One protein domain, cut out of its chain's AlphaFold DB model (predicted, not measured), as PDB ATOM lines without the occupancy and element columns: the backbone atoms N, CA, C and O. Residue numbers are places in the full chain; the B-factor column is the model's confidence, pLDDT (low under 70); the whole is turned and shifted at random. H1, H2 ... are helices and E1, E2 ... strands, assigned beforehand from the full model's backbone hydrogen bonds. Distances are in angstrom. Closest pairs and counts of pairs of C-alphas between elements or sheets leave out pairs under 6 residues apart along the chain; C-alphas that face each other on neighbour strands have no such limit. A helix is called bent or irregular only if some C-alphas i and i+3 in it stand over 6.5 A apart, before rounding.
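This is residues 2 to 54 of the 175 residues of the protein "GSP_synth domain-containing protein" of Moraxellaceae bacterium (UniProt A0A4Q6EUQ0). With little regular structure, the chain makes a ring through E1, H1, H2 and E2, closed where the strands pair, with loop 2 to 16 at one end and H3 at the other. The 53 printed residues, 19 in named elements, hold E1, H1, H2, E2, H3, class mixed, with a parallel two-strand sheet. It is compact, radius of gyration of the C-alphas 11.4 A, spanning 34 by 19 by 16 A.

E1, residues 17 to 19, is parallel to its neighbour E2, residues 42 to 44; N 18 and O 42 are 2.9 A apart, within hydrogen-bond range. With H1, residues 24 to 27, and H2, residues 31 to 35, between, they form a strand-helix-strand unit, parallel strands joined through helices, its crossover right-handed. H1 and H3, residues 49 to 52, only just touch, with 3 pairs of C-alphas within 8 A, the closest Trp 24 and Ala 50, 5.6 A. H2 has 0 of 1 O i to N i+4 pairs and 1 of 2 O i to N i+3 pairs within range; H1 and H3 are too short for the former.

E1, 6.9 A long like E2, begins at C-alpha 17 (16.602, 61.471, 86.840). H1 measures 5.0 A. H2, 8.7 A, is only just irregular: C-alphas 31 and 34 are 6.8 A apart. H3, 5.3 A, ends at C-alpha 52 (-0.385, 50.619, 79.982).

The C-alphas farthest apart, Thr 11 and Asn 54, are 35.1 A apart. The printed part has no cut, no link between named elements is long, and no printed residue is under 70 in pLDDT.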
ATOM      1  N   ASN A   2      23.820  68.174  76.078       89.94
ATOM      2  CA  ASN A   2      25.271  68.329  75.957       89.94
ATOM      3  C   ASN A   2      25.865  67.516  74.789       89.94
ATOM      4  O   ASN A   2      25.186  66.722  74.139       89.94
ATOM      5  N   LYS A   3      27.179  67.663  74.569       90.56
ATOM      6  CA  LYS A   3      27.948  66.956  73.522       90.56
ATOM      7  C   LYS A   3      27.906  65.421  73.623       90.56
ATOM      8  O   LYS A   3      28.270  64.749  72.668       90.56
ATOM      9  N   ARG A   4      27.484  64.866  74.765       90.25
ATOM     10  CA  ARG A   4      27.319  63.420  74.989       90.25
ATOM     11  C   ARG A   4      25.875  62.951  74.763       90.25
ATOM     12  O   ARG A   4      25.545  61.836  75.142       90.25
ATOM     13  N   GLY A   5      25.009  63.805  74.209       91.56
ATOM     14  CA  GLY A   5      23.608  63.484  73.927       91.56
ATOM     15  C   GLY A   5      22.700  63.449  75.158       91.56
ATOM     16  O   GLY A   5      21.567  62.996  75.057       91.56
ATOM     17  N   ARG A   6      23.166  63.924  76.320       94.38
ATOM     18  CA  ARG A   6      22.380  63.902  77.562       94.38
ATOM     19  C   ARG A   6      21.492  65.132  77.666       94.38
ATOM     20  O   ARG A   6      21.924  66.232  77.303       94.38
ATOM     21  N   PHE A   7      20.290  64.969  78.214       95.12
ATOM     22  CA  PHE A   7      19.478  66.113  78.625       95.12
ATOM     23  C   PHE A   7      20.185  66.878  79.744       95.12
ATOM     24  O   PHE A   7      20.856  66.286  80.591       95.12
ATOM     25  N   THR A   8      20.076  68.199  79.696       95.81
ATOM     26  CA  THR A   8      20.731  69.120  80.621       95.81
ATOM     27  C   THR A   8      19.730  70.146  81.119       95.81
ATOM     28  O   THR A   8      18.763  70.446  80.415       95.81
ATOM     29  N   ASP A   9      19.955  70.661  82.324       95.25
ATOM     30  CA  ASP A   9      19.250  71.847  82.803       95.25
ATOM     31  C   ASP A   9      19.813  73.136  82.170       95.25
ATOM     32  O   ASP A   9      20.651  73.099  81.265       95.25
ATOM     33  N   LEU A  10      19.343  74.290  82.652       95.81
ATOM     34  CA  LEU A  10      19.748  75.609  82.154       95.81
ATOM     35  C   LEU A  10      21.219  75.964  82.442       95.81
ATOM     36  O   LEU A  10      21.713  76.954  81.912       95.81
ATOM     37  N   THR A  11      21.913  75.176  83.267       96.25
ATOM     38  CA  THR A  11      23.329  75.355  83.631       96.25
ATOM     39  C   THR A  11      24.247  74.317  82.975       96.25
ATOM     40  O   THR A  11      25.400  74.171  83.370       96.25
ATOM     41  N   ASP A  12      23.740  73.576  81.985       94.88
ATOM     42  CA  ASP A  12      24.417  72.447  81.335       94.88
ATOM     43  C   ASP A  12      24.725  71.253  82.259       94.88
ATOM     44  O   ASP A  12      25.459  70.329  81.881       94.88
ATOM     45  N   THR A  13      24.090  71.192  83.435       96.19
ATOM     46  CA  THR A  13      24.211  70.040  84.332       96.19
ATOM     47  C   THR A  13      23.404  68.864  83.773       96.19
ATOM     48  O   THR A  13      22.213  69.018  83.483       96.19
ATOM     49  N   PRO A  14      24.005  67.670  83.587       96.50
ATOM     50  CA  PRO A  14      23.282  66.518  83.063       96.50
ATOM     51  C   PRO A  14      22.161  66.043  83.992       96.50
ATOM     52  O   PRO A  14      22.393  65.752  85.165       96.50
ATOM     53  N   ILE A  15      20.966  65.861  83.433       96.69
ATOM     54  CA  ILE A  15      19.808  65.334  84.155       96.69
ATOM     55  C   ILE A  15      19.907  63.805  84.196       96.69
ATOM     56  O   ILE A  15      19.762  63.122  83.176       96.69
ATOM     57  N   ASN A  16      20.184  63.265  85.385       96.44
ATOM     58  CA  ASN A  16      20.245  61.818  85.620       96.44
ATOM     59  C   ASN A  16      18.849  61.210  85.805       96.44
ATOM     60  O   ASN A  16      18.583  60.148  85.258       96.44
ATOM     61  N   TRP A  17      17.971  61.894  86.543       97.31
ATOM     62  CA  TRP A  17      16.602  61.471  86.840       97.31
ATOM     63  C   TRP A  17      15.628  62.586  86.489       97.31
ATOM     64  O   TRP A  17      15.891  63.747  86.805       97.31
ATOM     65  N   LEU A  18      14.514  62.240  85.850       96.38
ATOM     66  CA  LEU A  18      13.488  63.198  85.459       96.38
ATOM     67  C   LEU A  18      12.096  62.660  85.793       96.38
ATOM     68  O   LEU A  18      11.671  61.633  85.265       96.38
ATOM     69  N   PHE A  19      11.390  63.400  86.650       96.56
ATOM     70  CA  PHE A  19       9.961  63.235  86.896       96.56
ATOM     71  C   PHE A  19       9.155  64.207  86.034       96.56
ATOM     72  O   PHE A  19       9.536  65.371  85.890       96.56
ATOM     73  N   LYS A  20       8.037  63.742  85.469       94.69
ATOM     74  CA  LYS A  20       7.173  64.568  84.617       94.69
ATOM     75  C   LYS A  20       5.690  64.309  84.856       94.69
ATOM     76  O   LYS A  20       5.268  63.180  85.077       94.69
ATOM     77  N   LEU A  21       4.899  65.358  84.646       94.81
ATOM     78  CA  LEU A  21       3.448  65.263  84.452       94.81
ATOM     79  C   LEU A  21       3.051  65.290  82.968       94.81
ATOM     80  O   LEU A  21       1.915  64.985  82.620       94.81
ATOM     81  N   TYR A  22       3.989  65.634  82.082       94.44
ATOM     82  CA  TYR A  22       3.732  65.722  80.651       94.44
ATOM     83  C   TYR A  22       3.541  64.315  80.043       94.44
ATOM     84  O   TYR A  22       4.401  63.455  80.260       94.44
ATOM     85  N   PRO A  23       2.442  64.018  79.322       93.69
ATOM     86  CA  PRO A  23       2.147  62.666  78.834       93.69
ATOM     87  C   PRO A  23       3.208  62.109  77.883       93.69
ATOM     88  O   PRO A  23       3.843  62.845  77.127       93.69
ATOM     89  N   TRP A  24       3.401  60.789  77.910       95.31
ATOM     90  CA  TRP A  24       4.380  60.139  77.034       95.31
ATOM     91  C   TRP A  24       3.993  60.256  75.561       95.31
ATOM     92  O   TRP A  24       4.843  60.514  74.719       95.31
ATOM     93  N   GLU A  25       2.708  60.137  75.257       92.31
ATOM     94  CA  GLU A  25       2.131  60.233  73.920       92.31
ATOM     95  C   GLU A  25       2.421  61.595  73.277       92.31
ATOM     96  O   GLU A  25       2.650  61.678  72.073       92.31
ATOM     97  N   PHE A  26       2.473  62.657  74.089       93.56
ATOM     98  CA  PHE A  26       2.833  63.995  73.625       93.56
ATOM     99  C   PHE A  26       4.342  64.108  73.440       93.56
ATOM    100  O   PHE A  26       4.798  64.491  72.367       93.56
ATOM    101  N   MET A  27       5.130  63.668  74.429       94.62
ATOM    102  CA  MET A  27       6.592  63.643  74.315       94.62
ATOM    103  C   MET A  27       7.088  62.907  73.077       94.62
ATOM    104  O   MET A  27       8.067  63.334  72.478       94.62
ATOM    105  N   LEU A  28       6.442  61.804  72.701       93.81
ATOM    106  CA  LEU A  28       6.842  60.986  71.557       93.81
ATOM    107  C   LEU A  28       6.544  61.650  70.202       93.81
ATOM    108  O   LEU A  28       7.103  61.221  69.195       93.81
ATOM    109  N   ARG A  29       5.711  62.698  70.171       93.69
ATOM    110  CA  ARG A  29       5.437  63.516  68.974       93.69
ATOM    111  C   ARG A  29       6.395  64.695  68.827       93.69
ATOM    112  O   ARG A  29       6.474  65.290  67.756       93.69
ATOM    113  N   GLU A  30       7.124  65.029  69.883       95.50
ATOM    114  CA  GLU A  30       8.034  66.166  69.895       95.50
ATOM    115  C   GLU A  30       9.337  65.863  69.131       95.50
ATOM    116  O   GLU A  30       9.854  64.741  69.189       95.50
ATOM    117  N   PRO A  31       9.975  66.861  68.488       94.62
ATOM    118  CA  PRO A  31      11.233  66.659  67.764       94.62
ATOM    119  C   PRO A  31      12.373  66.080  68.617       94.62
ATOM    120  O   PRO A  31      13.290  65.447  68.084       94.62
ATOM    121  N   PHE A  32      12.339  66.298  69.937       91.19
ATOM    122  CA  PHE A  32      13.351  65.783  70.857       91.19
ATOM    123  C   PHE A  32      13.153  64.303  71.217       91.19
ATOM    124  O   PHE A  32      14.072  63.706  71.783       91.19
ATOM    125  N   ALA A  33      12.014  63.688  70.870       94.62
ATOM    126  CA  ALA A  33      11.693  62.294  71.189       94.62
ATOM    127  C   ALA A  33      12.794  61.317  70.753       94.62
ATOM    128  O   ALA A  33      13.157  60.397  71.486       94.62
ATOM    129  N   LYS A  34      13.405  61.585  69.592       93.81
ATOM    130  CA  LYS A  34      14.520  60.806  69.027       93.81
ATOM    131  C   LYS A  34      15.747  60.708  69.939       93.81
ATOM    132  O   LYS A  34      16.584  59.834  69.747       93.81
ATOM    133  N   HIS A  35      15.875  61.603  70.916       94.31
ATOM    134  CA  HIS A  35      16.994  61.627  71.854       94.31
ATOM    135  C   HIS A  35      16.708  60.882  73.161       94.31
ATOM    136  O   HIS A  35      17.643  60.617  73.910       94.31
ATOM    137  N   ILE A  36      15.453  60.509  73.434       94.12
ATOM    138  CA  ILE A  36      15.046  59.910  74.715       94.12
ATOM    139  C   ILE A  36      15.798  58.606  74.995       94.12
ATOM    140  O   ILE A  36      16.312  58.430  76.094       94.12
ATOM    141  N   ALA A  37      15.916  57.724  74.000       92.75
ATOM    142  CA  ALA A  37      16.590  56.436  74.169       92.75
ATOM    143  C   ALA A  37      18.105  56.573  74.414       92.75
ATOM    144  O   ALA A  37      18.686  55.783  75.149       92.75
ATOM    145  N   ALA A  38      18.745  57.584  73.818       93.38
ATOM    146  CA  ALA A  38      20.194  57.785  73.894       93.38
ATOM    147  C   ALA A  38      20.633  58.706  75.048       93.38
ATOM    148  O   ALA A  38      21.831  58.866  75.280       93.38
ATOM    149  N   SER A  39      19.696  59.332  75.769       93.88
ATOM    150  CA  SER A  39      20.017  60.393  76.733       93.88
ATOM    151  C   SER A  39      20.656  59.904  78.035       93.88
ATOM    152  O   SER A  39      21.232  60.712  78.770       93.88
ATOM    153  N   ASN A  40      20.559  58.601  78.331       93.44
ATOM    154  CA  ASN A  40      20.906  58.004  79.626       93.44
ATOM    155  C   ASN A  40      20.203  58.685  80.821       93.44
ATOM    156  O   ASN A  40      20.721  58.679  81.936       93.44
ATOM    157  N   THR A  41      19.047  59.313  80.591       95.88
ATOM    158  CA  THR A  41      18.189  59.843  81.657       95.88
ATOM    159  C   THR A  41      17.249  58.740  82.134       95.88
ATOM    160  O   THR A  41      16.591  58.084  81.328       95.88
ATOM    161  N   HIS A  42      17.165  58.550  83.445       96.69
ATOM    162  CA  HIS A  42      16.171  57.702  84.084       96.69
ATOM    163  C   HIS A  42      14.856  58.474  84.226       96.69
ATOM    164  O   HIS A  42      14.835  59.602  84.722       96.69
ATOM    165  N   TRP A  43      13.756  57.874  83.778       96.56
ATOM    166  CA  TRP A  43      12.452  58.530  83.719       96.56
ATOM    167  C   TRP A  43      11.505  57.963  84.763       96.56
ATOM    168  O   TRP A  43      11.381  56.744  84.889       96.56
ATOM    169  N   LEU A  44      10.797  58.859  85.443       95.81
ATOM    170  CA  LEU A  44       9.693  58.526  86.330       95.81
ATOM    171  C   LEU A  44       8.433  59.271  85.863       95.81
ATOM    172  O   LEU A  44       8.359  60.495  85.915       95.81
ATOM    173  N   GLU A  45       7.396  58.603  85.381       95.81
ATOM    174  CA  GLU A  45       7.269  57.179  85.041       95.81
ATOM    175  C   GLU A  45       8.112  56.761  83.809       95.81
ATOM    176  O   GLU A  45       8.306  57.582  82.908       95.81
ATOM    177  N   PRO A  46       8.571  55.496  83.700       95.25
ATOM    178  CA  PRO A  46       9.383  55.017  82.573       95.25
ATOM    179  C   PRO A  46       8.609  54.973  81.236       95.25
ATOM    180  O   PRO A  46       7.380  54.884  81.246       95.25
ATOM    181  N   PRO A  47       9.294  54.965  80.068       94.44
ATOM    182  CA  PRO A  47       8.644  55.040  78.750       94.44
ATOM    183  C   PRO A  47       7.600  53.955  78.475       94.44
ATOM    184  O   PRO A  47       6.579  54.225  77.847       94.44
ATOM    185  N   TRP A  48       7.811  52.733  78.974       94.69
ATOM    186  CA  TRP A  48       6.876  51.624  78.768       94.69
ATOM    187  C   TRP A  48       5.500  51.884  79.392       94.69
ATOM    188  O   TRP A  48       4.518  51.270  78.972       94.69
ATOM    189  N   LYS A  49       5.385  52.826  80.342       95.25
ATOM    190  CA  LYS A  49       4.091  53.211  80.912       95.25
ATOM    191  C   LYS A  49       3.135  53.794  79.874       95.25
ATOM    192  O   LYS A  49       1.935  53.655  80.069       95.25
ATOM    193  N   ALA A  50       3.645  54.316  78.752       94.19
ATOM    194  CA  ALA A  50       2.845  54.736  77.596       94.19
ATOM    195  C   ALA A  50       1.967  53.608  77.016       94.19
ATOM    196  O   ALA A  50       0.926  53.868  76.418       94.19
ATOM    197  N   LEU A  51       2.376  52.345  77.183       93.50
ATOM    198  CA  LEU A  51       1.592  51.197  76.731       93.50
ATOM    199  C   LEU A  51       0.412  50.926  77.668       93.50
ATOM    200  O   LEU A  51      -0.705  50.719  77.207       93.50
ATOM    201  N   VAL A  52       0.647  50.954  78.983       93.88
ATOM    202  CA  VAL A  52      -0.385  50.619  79.982       93.88
ATOM    203  C   VAL A  52      -1.308  51.792  80.321       93.88
ATOM    204  O   VAL A  52      -2.389  51.567  80.857       93.88
ATOM    205  N   SER A  53      -0.924  53.033  80.000       92.69
ATOM    206  CA  SER A  53      -1.797  54.214  80.111       92.69
ATOM    207  C   SER A  53      -2.769  54.372  78.941       92.69
ATOM    208  O   SER A  53      -3.692  55.184  79.016       92.69
ATOM    209  N   ASN A  54      -2.573  53.612  77.864       94.25
ATOM    210  CA  ASN A  54      -3.369  53.685  76.651       94.25
ATOM    211  C   ASN A  54      -4.576  52.729  76.718       94.25
ATOM    212  O   ASN A  54      -4.426  51.541  76.993       94.25
TER     213      ASN A  54